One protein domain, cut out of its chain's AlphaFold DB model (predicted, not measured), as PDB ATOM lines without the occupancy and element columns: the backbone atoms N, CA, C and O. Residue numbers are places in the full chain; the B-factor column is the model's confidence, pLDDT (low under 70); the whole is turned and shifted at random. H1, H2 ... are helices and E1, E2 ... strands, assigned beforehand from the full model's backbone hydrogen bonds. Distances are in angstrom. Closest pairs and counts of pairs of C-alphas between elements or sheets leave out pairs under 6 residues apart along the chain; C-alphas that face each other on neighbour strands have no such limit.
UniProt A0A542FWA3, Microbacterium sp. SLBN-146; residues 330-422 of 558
ATOM      1  N   ASP A 330      35.009  25.786  13.149       63.94
ATOM      2  CA  ASP A 330      35.612  27.084  12.918       63.94
ATOM      3  C   ASP A 330      36.603  27.476  14.024       63.94
ATOM      4  O   ASP A 330      37.644  28.025  13.708       63.94
ATOM      5  N   ALA A 331      36.358  27.162  15.305       78.06
ATOM      6  CA  ALA A 331      37.247  27.604  16.384       78.06
ATOM      7  C   ALA A 331      38.584  26.847  16.411       78.06
ATOM      8  O   ALA A 331      39.627  27.466  16.594       78.06
ATOM      9  N   THR A 332      38.568  25.522  16.227       77.69
ATOM     10  CA  THR A 332      39.800  24.715  16.176       77.69
ATOM     11  C   THR A 332      40.585  24.996  14.907       77.69
ATOM     12  O   THR A 332      41.803  25.127  14.969       77.69
ATOM     13  N   ILE A 333      39.890  25.118  13.770       78.38
ATOM     14  CA  ILE A 333      40.515  25.443  12.485       78.38
ATOM     15  C   ILE A 333      41.122  26.847  12.541       78.38
ATOM     16  O   ILE A 333      42.306  26.987  12.262       78.38
ATOM     17  N   ALA A 334      40.373  27.854  13.001       84.06
ATOM     18  CA  ALA A 334      40.885  29.217  13.137       84.06
ATOM     19  C   ALA A 334      42.049  29.298  14.134       84.06
ATOM     20  O   ALA A 334      43.031  29.984  13.870       84.06
ATOM     21  N   ALA A 335      41.994  28.559  15.248       88.31
ATOM     22  CA  ALA A 335      43.113  28.487  16.185       88.31
ATOM     23  C   ALA A 335      44.361  27.855  15.551       88.31
ATOM     24  O   ALA A 335      45.462  28.360  15.747       88.31
ATOM     25  N   GLN A 336      44.199  26.774  14.785       87.44
ATOM     26  CA  GLN A 336      45.298  26.123  14.077       87.44
ATOM     27  C   GLN A 336      45.911  27.045  13.016       87.44
ATOM     28  O   GLN A 336      47.129  27.206  12.991       87.44
ATOM     29  N   GLU A 337      45.084  27.642  12.156       86.56
ATOM     30  CA  GLU A 337      45.526  28.591  11.126       86.56
ATOM     31  C   GLU A 337      46.262  29.759  11.766       86.56
ATOM     32  O   GLU A 337      47.364  30.103  11.350       86.56
ATOM     33  N   TRP A 338      45.725  30.293  12.861       89.19
ATOM     34  CA  TRP A 338      46.396  31.342  13.603       89.19
ATOM     35  C   TRP A 338      47.772  30.898  14.116       89.19
ATOM     36  O   TRP A 338      48.705  31.690  14.049       89.19
ATOM     37  N   ILE A 339      47.959  29.662  14.598       90.00
ATOM     38  CA  ILE A 339      49.283  29.199  15.063       90.00
ATOM     39  C   ILE A 339      50.265  29.128  13.904       90.00
ATOM     40  O   ILE A 339      51.375  29.638  14.023       90.00
ATOM     41  N   ILE A 340      49.842  28.527  12.792       87.38
ATOM     42  CA  ILE A 340      50.663  28.388  11.586       87.38
ATOM     43  C   ILE A 340      51.106  29.766  11.076       87.38
ATOM     44  O   ILE A 340      52.255  29.929  10.675       87.38
ATOM     45  N   ASP A 341      50.218  30.754  11.149       84.38
ATOM     46  CA  ASP A 341      50.447  32.103  10.638       84.38
ATOM     47  C   ASP A 341      51.226  33.029  11.582       84.38
ATOM     48  O   ASP A 341      51.735  34.060  11.138       84.38
ATOM     49  N   ASN A 342      51.242  32.750  12.892       84.25
ATOM     50  CA  ASN A 342      51.661  33.738  13.897       84.25
ATOM     51  C   ASN A 342      52.717  33.253  14.894       84.25
ATOM     52  O   ASN A 342      53.216  34.075  15.671       84.25
ATOM     53  N   VAL A 343      53.037  31.959  14.905       85.62
ATOM     54  CA  VAL A 343      53.981  31.348  15.848       85.62
ATOM     55  C   VAL A 343      55.169  30.793  15.066       85.62
ATOM     56  O   VAL A 343      54.991  30.079  14.082       85.62
ATOM     57  N   ASP A 344      56.389  31.117  15.504       80.88
ATOM     58  CA  ASP A 344      57.610  30.612  14.873       80.88
ATOM     59  C   ASP A 344      57.686  29.079  15.052       80.88
ATOM     60  O   ASP A 344      57.629  28.608  16.192       80.88
ATOM     61  N   PRO A 345      57.856  28.281  13.976       82.75
ATOM     62  CA  PRO A 345      57.915  26.819  14.053       82.75
ATOM     63  C   PRO A 345      59.055  26.235  14.902       82.75
ATOM     64  O   PRO A 345      59.102  25.024  15.108       82.75
ATOM     65  N   SER A 346      60.020  27.056  15.327       81.88
ATOM     66  CA  SER A 346      61.082  26.668  16.261       81.88
ATOM     67  C   SER A 346      60.691  26.784  17.736       81.88
ATOM     68  O   SER A 346      61.421  26.278  18.588       81.88
ATOM     69  N   GLN A 347      59.566  27.435  18.035       85.44
ATOM     70  CA  GLN A 347      59.033  27.560  19.389       85.44
ATOM     71  C   GLN A 347      58.389  26.259  19.850       85.44
ATOM     72  O   GLN A 347      57.779  25.530  19.064       85.44
ATOM     73  N   ARG A 348      58.475  25.999  21.157       89.94
ATOM     74  CA  ARG A 348      57.853  24.825  21.755       89.94
ATOM     75  C   ARG A 348      56.372  25.079  22.009       89.94
ATOM     76  O   ARG A 348      56.007  25.960  22.788       89.94
ATOM     77  N   VAL A 349      55.507  24.267  21.413       92.88
ATOM     78  CA  VAL A 349      54.053  24.443  21.472       92.88
ATOM     79  C   VAL A 349      53.378  23.196  22.033       92.88
ATOM     80  O   VAL A 349      53.589  22.093  21.543       92.88
ATOM     81  N   VAL A 350      52.518  23.368  23.036       93.62
ATOM     82  CA  VAL A 350      51.661  22.307  23.586       93.62
ATOM     83  C   VAL A 350      50.256  22.464  23.022       93.62
ATOM     84  O   VAL A 350      49.582  23.463  23.273       93.62
ATOM     85  N   VAL A 351      49.796  21.466  22.279       91.44
ATOM     86  CA  VAL A 351      48.493  21.444  21.603       91.44
ATOM     87  C   VAL A 351      47.791  20.120  21.843       91.44
ATOM     88  O   VAL A 351      48.397  19.157  22.310       91.44
ATOM     89  N   ASP A 352      46.502  20.045  21.526       86.00
ATOM     90  CA  ASP A 352      45.843  18.750  21.534       86.00
ATOM     91  C   ASP A 352      46.397  17.809  20.446       86.00
ATOM     92  O   ASP A 352      46.999  18.230  19.455       86.00
ATOM     93  N   ASP A 353      46.180  16.508  20.633       77.56
ATOM     94  CA  ASP A 353      46.646  15.453  19.727       77.56
ATOM     95  C   ASP A 353      46.149  15.634  18.274       77.56
ATOM     96  O   ASP A 353      46.789  15.163  17.329       77.56
ATOM     97  N   VAL A 354      45.022  16.320  18.061       75.56
ATOM     98  CA  VAL A 354      44.473  16.591  16.723       75.56
ATOM     99  C   VAL A 354      45.325  17.638  16.025       75.56
ATOM    100  O   VAL A 354      45.857  17.403  14.942       75.56
ATOM    101  N   MET A 355      45.486  18.779  16.687       83.88
ATOM    102  CA  MET A 355      46.237  19.915  16.185       83.88
ATOM    103  C   MET A 355      47.726  19.577  16.057       83.88
ATOM    104  O   MET A 355      48.355  20.019  15.102       83.88
ATOM    105  N   ARG A 356      48.277  18.710  16.925       86.62
ATOM    106  CA  ARG A 356      49.640  18.172  16.768       86.62
ATOM    107  C   ARG A 356      49.831  17.529  15.395       86.62
ATOM    108  O   ARG A 356      50.805  17.838  14.717       86.62
ATOM    109  N   ALA A 357      48.940  16.617  14.995       79.25
ATOM    110  CA  ALA A 357      49.071  15.914  13.717       79.25
ATOM    111  C   ALA A 357      49.059  16.886  12.533       79.25
ATOM    112  O   ALA A 357      49.877  16.753  11.621       79.25
ATOM    113  N   ASP A 358      48.171  17.875  12.587       80.75
ATOM    114  CA  ASP A 358      48.038  18.869  11.534       80.75
ATOM    115  C   ASP A 358      49.269  19.815  11.499       80.75
ATOM    116  O   ASP A 358      49.806  20.061  10.419       80.75
ATOM    117  N   LEU A 359      49.822  20.249  12.642       86.56
ATOM    118  CA  LEU A 359      51.059  21.056  12.687       86.56
ATOM    119  C   LEU A 359      52.279  20.301  12.138       86.56
ATOM    120  O   LEU A 359      53.049  20.847  11.346       86.56
ATOM    121  N   LEU A 360      52.442  19.025  12.501       85.94
ATOM    122  CA  LEU A 360      53.514  18.187  11.953       85.94
ATOM    123  C   LEU A 360      53.371  18.001  10.437       85.94
ATOM    124  O   LEU A 360      54.369  17.996   9.718       85.94
ATOM    125  N   SER A 361      52.137  17.895   9.933       79.94
ATOM    126  CA  SER A 361      51.882  17.855   8.488       79.94
ATOM    127  C   SER A 361      52.203  19.184   7.789       79.94
ATOM    128  O   SER A 361      52.679  19.172   6.656       79.94
ATOM    129  N   ALA A 362      52.051  20.313   8.491       82.69
ATOM    130  CA  ALA A 362      52.437  21.646   8.030       82.69
ATOM    131  C   ALA A 362      53.960  21.907   8.085       82.69
ATOM    132  O   ALA A 362      54.411  22.996   7.737       82.69
ATOM    133  N   GLY A 363      54.769  20.921   8.498       83.44
ATOM    134  CA  GLY A 363      56.234  21.001   8.486       83.44
ATOM    135  C   GLY A 363      56.877  21.389   9.818       83.44
ATOM    136  O   GLY A 363      58.095  21.580   9.864       83.44
ATOM    137  N   TRP A 364      56.099  21.475  10.900       88.06
ATOM    138  CA  TRP A 364      56.642  21.646  12.248       88.06
ATOM    139  C   TRP A 364      57.446  20.413  12.672       88.06
ATOM    140  O   TRP A 364      57.173  19.290  12.238       88.06
ATOM    141  N   ARG A 365      58.453  20.602  13.532       86.12
ATOM    142  CA  ARG A 365      59.291  19.487  13.991       86.12
ATOM    143  C   ARG A 365      58.640  18.786  15.180       86.12
ATOM    144  O   ARG A 365      58.165  19.423  16.110       86.12
ATOM    145  N   ASP A 366      58.717  17.458  15.184       81.31
ATOM    146  CA  ASP A 366      58.221  16.603  16.270       81.31
ATOM    147  C   ASP A 366      58.679  16.976  17.699       81.31
ATOM    148  O   ASP A 366      57.831  16.924  18.589       81.31
ATOM    149  N   PRO A 367      59.948  17.372  17.959       85.31
ATOM    150  CA  PRO A 367      60.366  17.800  19.299       85.31
ATOM    151  C   PRO A 367      59.810  19.167  19.726       85.31
ATOM    152  O   PRO A 367      59.771  19.444  20.923       85.31
ATOM    153  N   ASP A 368      59.395  20.002  18.772       86.62
ATOM    154  CA  ASP A 368      58.951  21.378  19.019       86.62
ATOM    155  C   ASP A 368      57.428  21.431  19.266       86.62
ATOM    156  O   ASP A 368      56.911  22.377  19.850       86.62
ATOM    157  N   VAL A 369      56.686  20.381  18.903       89.19
ATOM    158  CA  VAL A 369      55.243  20.274  19.160       89.19
ATOM    159  C   VAL A 369      55.007  19.157  20.162       89.19
ATOM    160  O   VAL A 369      55.435  18.033  19.930       89.19
ATOM    161  N   GLU A 370      54.290  19.413  21.252       89.00
ATOM    162  CA  GLU A 370      53.859  18.416  22.231       89.00
ATOM    163  C   GLU A 370      52.335  18.235  22.207       89.00
ATOM    164  O   GLU A 370      51.589  19.205  22.112       89.00
ATOM    165  N   GLY A 371      51.872  16.980  22.243       85.94
ATOM    166  CA  GLY A 371      50.452  16.627  22.161       85.94
ATOM    167  C   GLY A 371      49.864  16.285  23.525       85.94
ATOM    168  O   GLY A 371      50.541  15.677  24.356       85.94
ATOM    169  N   TYR A 372      48.598  16.632  23.746       82.19
ATOM    170  CA  TYR A 372      47.813  16.106  24.859       82.19
ATOM    171  C   TYR A 372      46.409  15.683  24.425       82.19
ATOM    172  O   TYR A 372      45.803  16.221  23.496       82.19
ATOM    173  N   THR A 373      45.823  14.742  25.158       75.88
ATOM    174  CA  THR A 373      44.489  14.244  24.826       75.88
ATOM    175  C   THR A 373      43.411  15.240  25.256       75.88
ATOM    176  O   THR A 373      43.125  15.411  26.444       75.88
ATOM    177  N   ALA A 374      42.743  15.867  24.283       71.25
ATOM    178  CA  ALA A 374      41.714  16.886  24.524       71.25
ATOM    179  C   ALA A 374      40.567  16.424  25.443       71.25
ATOM    180  O   ALA A 374      39.944  17.257  26.105       71.25
ATOM    181  N   ALA A 375      40.272  15.119  25.471       65.88
ATOM    182  CA  ALA A 375      39.222  14.532  26.304       65.88
ATOM    183  C   ALA A 375      39.579  14.513  27.802       65.88
ATOM    184  O   ALA A 375      38.700  14.724  28.633       65.88
ATOM    185  N   SER A 376      40.853  14.296  28.153       70.50
ATOM    186  CA  SER A 376      41.302  14.356  29.551       70.50
ATOM    187  C   SER A 376      41.517  15.799  30.006       70.50
ATOM    188  O   SER A 376      41.389  16.104  31.191       70.50
ATOM    189  N   GLY A 377      41.884  16.682  29.068       73.00
ATOM    190  CA  GLY A 377      42.303  18.050  29.363       73.00
ATOM    191  C   GLY A 377      43.570  18.122  30.222       73.00
ATOM    192  O   GLY A 377      43.928  19.201  30.690       73.00
ATOM    193  N   ALA A 378      44.243  16.998  30.472       83.12
ATOM    194  CA  ALA A 378      45.461  16.952  31.263       83.12
ATOM    195  C   ALA A 378      46.643  17.377  30.388       83.12
ATOM    196  O   ALA A 378      46.926  16.735  29.381       83.12
ATOM    197  N   LEU A 379      47.313  18.462  30.777       87.25
ATOM    198  CA  LEU A 379      48.530  18.921  30.112       87.25
ATOM    199  C   LEU A 379      49.739  18.070  30.551       87.25
ATOM    200  O   LEU A 379      49.730  17.550  31.675       87.25
ATOM    201  N   PRO A 380      50.789  17.969  29.716       87.50
ATOM    202  CA  PRO A 380      52.067  17.361  30.089       87.50
ATOM    203  C   PRO A 380      52.659  18.012  31.343       87.50
ATOM    204  O   PRO A 380      52.430  19.190  31.598       87.50
ATOM    205  N   GLY A 381      53.414  17.270  32.160       84.75
ATOM    206  CA  GLY A 381      53.924  17.784  33.445       84.75
ATOM    207  C   GLY A 381      54.858  18.997  33.315       84.75
ATOM    208  O   GLY A 381      54.934  19.829  34.218       84.75
ATOM    209  N   ASP A 382      55.513  19.105  32.171       86.81
ATOM    210  CA  ASP A 382      56.496  20.093  31.736       86.81
ATOM    211  C   ASP A 382      55.909  21.124  30.753       86.81
ATOM    212  O   ASP A 382      56.641  21.829  30.058       86.81
ATOM    213  N   TRP A 383      54.579  21.279  30.711       89.88
ATOM    214  CA  TRP A 383      53.915  22.288  29.871       89.88
ATOM    215  C   TRP A 383      54.403  23.722  30.135       89.88
ATOM    216  O   TRP A 383      54.284  24.587  29.272       89.88
ATOM    217  N   ARG A 384      54.941  23.990  31.334       88.56
ATOM    218  CA  ARG A 384      55.490  25.301  31.721       88.56
ATOM    219  C   ARG A 384      56.794  25.656  31.007       88.56
ATOM    220  O   ARG A 384      57.154  26.827  30.999       88.56
ATOM    221  N   ASP A 385      57.453  24.666  30.416       87.75
ATOM    222  CA  ASP A 385      58.672  24.855  29.633       87.75
ATOM    223  C   ASP A 385      58.356  25.084  28.142       87.75
ATOM    224  O   ASP A 385      59.261  25.197  27.325       87.75
ATOM    225  N   ALA A 386      57.074  25.078  27.755       89.44
ATOM    226  CA  ALA A 386      56.641  25.462  26.413       89.44
ATOM    227  C   ALA A 386      56.560  26.987  26.279       89.44
ATOM    228  O   ALA A 386      56.437  27.683  27.281       89.44
ATOM    229  N   ASP A 387      56.564  27.500  25.052       88.38
ATOM    230  CA  ASP A 387      56.349  28.918  24.747       88.38
ATOM    231  C   ASP A 387      54.852  29.229  24.612       88.38
ATOM    232  O   ASP A 387      54.353  30.246  25.112       88.38
ATOM    233  N   ILE A 388      54.113  28.312  23.979       92.00
ATOM    234  CA  ILE A 388      52.672  28.406  23.737       92.00
ATOM    235  C   ILE A 388      51.973  27.141  24.239       92.00
ATOM    236  O   ILE A 388      52.425  26.024  24.004       92.00
ATOM    237  N   VAL A 389      50.822  27.312  24.883       93.25
ATOM    238  CA  VAL A 389      49.872  26.239  25.186       93.25
ATOM    239  C   VAL A 389      48.512  26.613  24.622       93.25
ATOM    240  O   VAL A 389      47.974  27.681  24.920       93.25
ATOM    241  N   VAL A 390      47.926  25.710  23.848       92.50
ATOM    242  CA  VAL A 390      46.551  25.817  23.366       92.50
ATOM    243  C   VAL A 390      45.670  24.972  24.258       92.50
ATOM    244  O   VAL A 390      45.958  23.804  24.500       92.50
ATOM    245  N   THR A 391      44.599  25.553  24.781       90.88
ATOM    246  CA  THR A 391      43.668  24.811  25.628       90.88
ATOM    247  C   THR A 391      42.258  25.365  25.533       90.88
ATOM    248  O   THR A 391      42.052  26.486  25.077       90.88
ATOM    249  N   ARG A 392      41.259  24.601  25.986       88.19
ATOM    250  CA  ARG A 392      39.940  25.190  26.256       88.19
ATOM    251  C   ARG A 392      40.056  26.164  27.429       88.19
ATOM    252  O   ARG A 392      40.996  26.072  28.217       88.19
ATOM    253  N   GLN A 393      39.099  27.077  27.556       85.88
ATOM    254  CA  GLN A 393      39.117  28.096  28.602       85.88
ATOM    255  C   GLN A 393      39.388  27.502  29.998       85.88
ATOM    256  O   GLN A 393      38.605  26.707  30.521       85.88
ATOM    257  N   ARG A 394      40.499  27.927  30.616       84.31
ATOM    258  CA  ARG A 394      40.980  27.420  31.910       84.31
ATOM    259  C   ARG A 394      41.507  28.534  32.801       84.31
ATOM    260  O   ARG A 394      42.405  29.286  32.429       84.31
ATOM    261  N   SER A 395      40.957  28.628  34.009       83.50
ATOM    262  CA  SER A 395      41.357  29.635  34.997       83.50
ATOM    263  C   SER A 395      42.627  29.262  35.760       83.50
ATOM    264  O   SER A 395      43.349  30.150  36.198       83.50
ATOM    265  N   ASP A 396      42.938  27.975  35.894       86.00
ATOM    266  CA  ASP A 396      44.080  27.474  36.669       86.00
ATOM    267  C   ASP A 396      45.443  27.714  36.000       86.00
ATOM    268  O   ASP A 396      46.484  27.610  36.644       86.00
ATOM    269  N   LEU A 397      45.447  28.084  34.716       86.69
ATOM    270  CA  LEU A 397      46.657  28.437  33.969       86.69
ATOM    271  C   LEU A 397      46.999  29.932  34.055       86.69
ATOM    272  O   LEU A 397      48.028  30.350  33.519       86.69
ATOM    273  N   ALA A 398      46.151  30.743  34.698       83.38
ATOM    274  CA  ALA A 398      46.278  32.198  34.706       83.38
ATOM    275  C   ALA A 398      47.581  32.696  35.343       83.38
ATOM    276  O   ALA A 398      48.125  33.675  34.863       83.38
ATOM    277  N   ASP A 399      48.124  32.013  36.351       81.75
ATOM    278  CA  ASP A 399      49.322  32.488  37.067       81.75
ATOM    279  C   ASP A 399      50.633  32.279  36.291       81.75
ATOM    280  O   ASP A 399      51.648  32.916  36.580       81.75
ATOM    281  N   ALA A 400      50.628  31.378  35.309       84.38
ATOM    282  CA  ALA A 400      51.816  30.982  34.550       84.38
ATOM    283  C   ALA A 400      51.683  31.239  33.042       84.38
ATOM    284  O   ALA A 400      52.627  30.992  32.298       84.38
ATOM    285  N   SER A 401      50.534  31.730  32.569       87.75
ATOM    286  CA  SER A 401      50.309  31.996  31.148       87.75
ATOM    287  C   SER A 401      49.278  33.099  30.913       87.75
ATOM    288  O   SER A 401      48.336  33.264  31.692       87.75
ATOM    289  N   ARG A 402      49.394  33.800  29.785       86.25
ATOM    290  CA  ARG A 402      48.438  34.826  29.337       86.25
ATOM    291  C   ARG A 402      47.779  34.421  28.024       86.25
ATOM    292  O   ARG A 402      48.437  33.853  27.165       86.25
ATOM    293  N   VAL A 403      46.505  34.752  27.834       89.19
ATOM    294  CA  VAL A 403      45.813  34.496  26.558       89.19
ATOM    295  C   VAL A 403      46.331  35.468  25.492       89.19
ATOM    296  O   VAL A 403      46.262  36.683  25.697       89.19
ATOM    297  N   VAL A 404      46.789  34.944  24.354       87.88
ATOM    298  CA  VAL A 404      47.274  35.686  23.171       87.88
ATOM    299  C   VAL A 404      46.340  35.612  21.964       87.88
ATOM    300  O   VAL A 404      46.371  36.525  21.150       87.88
ATOM    301  N   ALA A 405      45.442  34.629  21.907       90.50
ATOM    302  CA  ALA A 405      44.290  34.618  21.006       90.50
ATOM    303  C   ALA A 405      43.161  33.764  21.583       90.50
ATOM    304  O   ALA A 405      43.395  32.896  22.431       90.50
ATOM    305  N   ARG A 406      41.926  34.047  21.165       91.44
ATOM    306  CA  ARG A 406      40.751  33.267  21.555       91.44
ATOM    307  C   ARG A 406      39.846  33.042  20.353       91.44
ATOM    308  O   ARG A 406      39.515  33.991  19.653       91.44
ATOM    309  N   PHE A 407      39.388  31.804  20.199       89.38
ATOM    310  CA  PHE A 407      38.467  31.399  19.145       89.38
ATOM    311  C   PHE A 407      37.263  30.662  19.729       89.38
ATOM    312  O   PHE A 407      37.400  29.778  20.577       89.38
ATOM    313  N   GLY A 408      36.067  31.019  19.265       85.12
ATOM    314  CA  GLY A 408      34.808  30.499  19.797       85.12
ATOM    315  C   GLY A 408      34.323  31.219  21.060       85.12
ATOM    316  O   GLY A 408      34.886  32.218  21.503       85.12
ATOM    317  N   GLU A 409      33.232  30.712  21.635       80.62
ATOM    318  CA  GLU A 409      32.507  31.360  22.734       80.62
ATOM    319  C   GLU A 409      32.249  30.392  23.894       80.62
ATOM    320  O   GLU A 409      32.088  29.183  23.712       80.62
ATOM    321  N   GLY A 410      32.137  30.949  25.102       81.19
ATOM    322  CA  GLY A 410      31.826  30.189  26.309       81.19
ATOM    323  C   GLY A 410      32.954  29.237  26.740       81.19
ATOM    324  O   GLY A 410      34.099  29.406  26.332       81.19
ATOM    325  N   PRO A 411      32.647  28.215  27.562       75.62
ATOM    326  CA  PRO A 411      33.660  27.338  28.160       75.62
ATOM    327  C   PRO A 411      34.391  26.448  27.142       75.62
ATOM    328  O   PRO A 411      35.436  25.886  27.457       75.62
ATOM    329  N   ASN A 412      33.848  26.323  25.928       76.31
ATOM    330  CA  ASN A 412      34.458  25.567  24.836       76.31
ATOM    331  C   ASN A 412      35.327  26.443  23.924       76.31
ATOM    332  O   ASN A 412      35.854  25.929  22.941       76.31
ATOM    333  N   ALA A 413      35.468  27.741  24.216       84.00
ATOM    334  CA  ALA A 413      36.387  28.599  23.485       84.00
ATOM    335  C   ALA A 413      37.821  28.080  23.643       84.00
ATOM    336  O   ALA A 413      38.257  27.753  24.753       84.00
ATOM    337  N   LEU A 414      38.541  28.017  22.527       89.00
ATOM    338  CA  LEU A 414      39.962  27.715  22.513       89.00
ATOM    339  C   LEU A 414      40.740  28.988  22.813       89.00
ATOM    340  O   LEU A 414      40.529  30.035  22.201       89.00
ATOM    341  N   GLU A 415      41.634  28.887  23.779       91.44
ATOM    342  CA  GLU A 415      42.567  29.919  24.177       91.44
ATOM    343  C   GLU A 415      43.964  29.488  23.760       91.44
ATOM    344  O   GLU A 415      44.470  28.454  24.201       91.44
ATOM    345  N   ILE A 416      44.601  30.317  22.947       93.19
ATOM    346  CA  ILE A 416      46.027  30.214  22.683       93.19
ATOM    347  C   ILE A 416      46.708  31.062  23.740       93.19
ATOM    348  O   ILE A 416      46.394  32.247  23.892       93.19
ATOM    349  N   ARG A 417      47.575  30.443  24.535       91.31
ATOM    350  CA  ARG A 417      48.161  31.057  25.720       91.31
ATOM    351  C   ARG A 417      49.670  31.047  25.613       91.31
ATOM    352  O   ARG A 417      50.264  30.009  25.369       91.31
ATOM    353  N   GLN A 418      50.283  32.191  25.859       87.94
ATOM    354  CA  GLN A 418      51.725  32.291  25.978       87.94
ATOM    355  C   GLN A 418      52.140  31.985  27.412       87.94
ATOM    356  O   GLN A 418      51.622  32.590  28.360       87.94
ATOM    357  N   VAL A 419      53.070  31.055  27.563       88.31
ATOM    358  CA  VAL A 419      53.587  30.577  28.844       88.31
ATOM    359  C   VAL A 419      54.723  31.469  29.316       88.31
ATOM    360  O   VAL A 419      55.511  31.972  28.513       88.31
ATOM    361  N   SER A 420      54.790  31.692  30.629       78.94
ATOM    362  CA  SER A 420      55.781  32.544  31.275       78.94
ATOM    363  C   SER A 420      56.813  31.779  32.086       78.94
ATOM    364  O   SER A 420      56.551  31.455  33.242       78.94
ATOM    365  N   SER A 421      58.005  31.590  31.512       66.88
ATOM    366  CA  SER A 421      59.174  30.973  32.160       66.88
ATOM    367  C   SER A 421      59.614  31.725  33.426       66.88
ATOM    368  O   SER A 421      59.818  31.109  34.468       66.88
ATOM    369  N   ASP A 422      59.640  33.062  33.382       65.75
ATOM    370  CA  ASP A 422      60.054  33.922  34.508       65.75
ATOM    371  C   ASP A 422      58.903  34.287  35.474       65.75
ATOM    372  O   ASP A 422      59.060  35.101  36.389       65.75
TER     373      ASP A 422
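What this domain is: This is residues 330 to 422 of the 558 residues of a protein of Microbacterium sp. SLBN-146 (UniProt A0A542FWA3). A strongly twisted five-stranded sheet has two helices over one face, H2 over edge strand E2 and H1 over E5; the other face has no named helix. The 93 printed residues include two named helices and five named strands, in the order H1, E1, H2, E2, E3, E4, E5. The mixed sheet runs E2, E1, E3, E5, E4; the class is mixed, helices and strands, in two layers, the helices on one face. It is compact and rounded, with a radius of gyration of the C-alphas of 11.9 A and spans of 32 by 31 by 24 A.

How they stand to each other: H1, residues 330 to 342, is on the sheet at a height of 8.4 A, along E5, residues 414 to 419, at 9 degrees on the local plane. E1, residues 349 to 352, H2, residues 353 to 361, and E2, residues 369 to 372, form a strand-helix-strand unit, two parallel neighbour strands with a helix between, its crossover right-handed. N 370 and O 349 are 2.8 A apart. H1 and H2 only just touch, with 3 pairs of C-alphas within 8 A, closest at Gln 336 and Met 355, 6.6 A. E3, residues 388 to 392, is parallel to E1, with N 390 and O 350 at 2.8 A, and antiparallel to E5, with N 389 and O 417 at 2.8 A. E4, residues 401 to 407, and E5 form a hairpin, with N 404 and O 416 at 2.8 A. In both helices every O i to N i+4 pair is within hydrogen-bond range.

Where its parts are: H1 begins at C-alpha 330 (35.612, 27.084, 12.918) and is 17.4 A long. E1 measures 10.0 A, H2 12.6 A, E2 10.2 A, E3 13.4 A and E4 16.9 A. E5, 15.3 A, ends at C-alpha 419 (53.587, 30.577, 28.844).

The domain as a whole: The C-alphas farthest apart, Asp 330 and Asp 422, are 33.3 A apart. The printed part has no cut; E2 to E3 is the long link. Residues 330, 375 and 421 to 422 have pLDDT under 70.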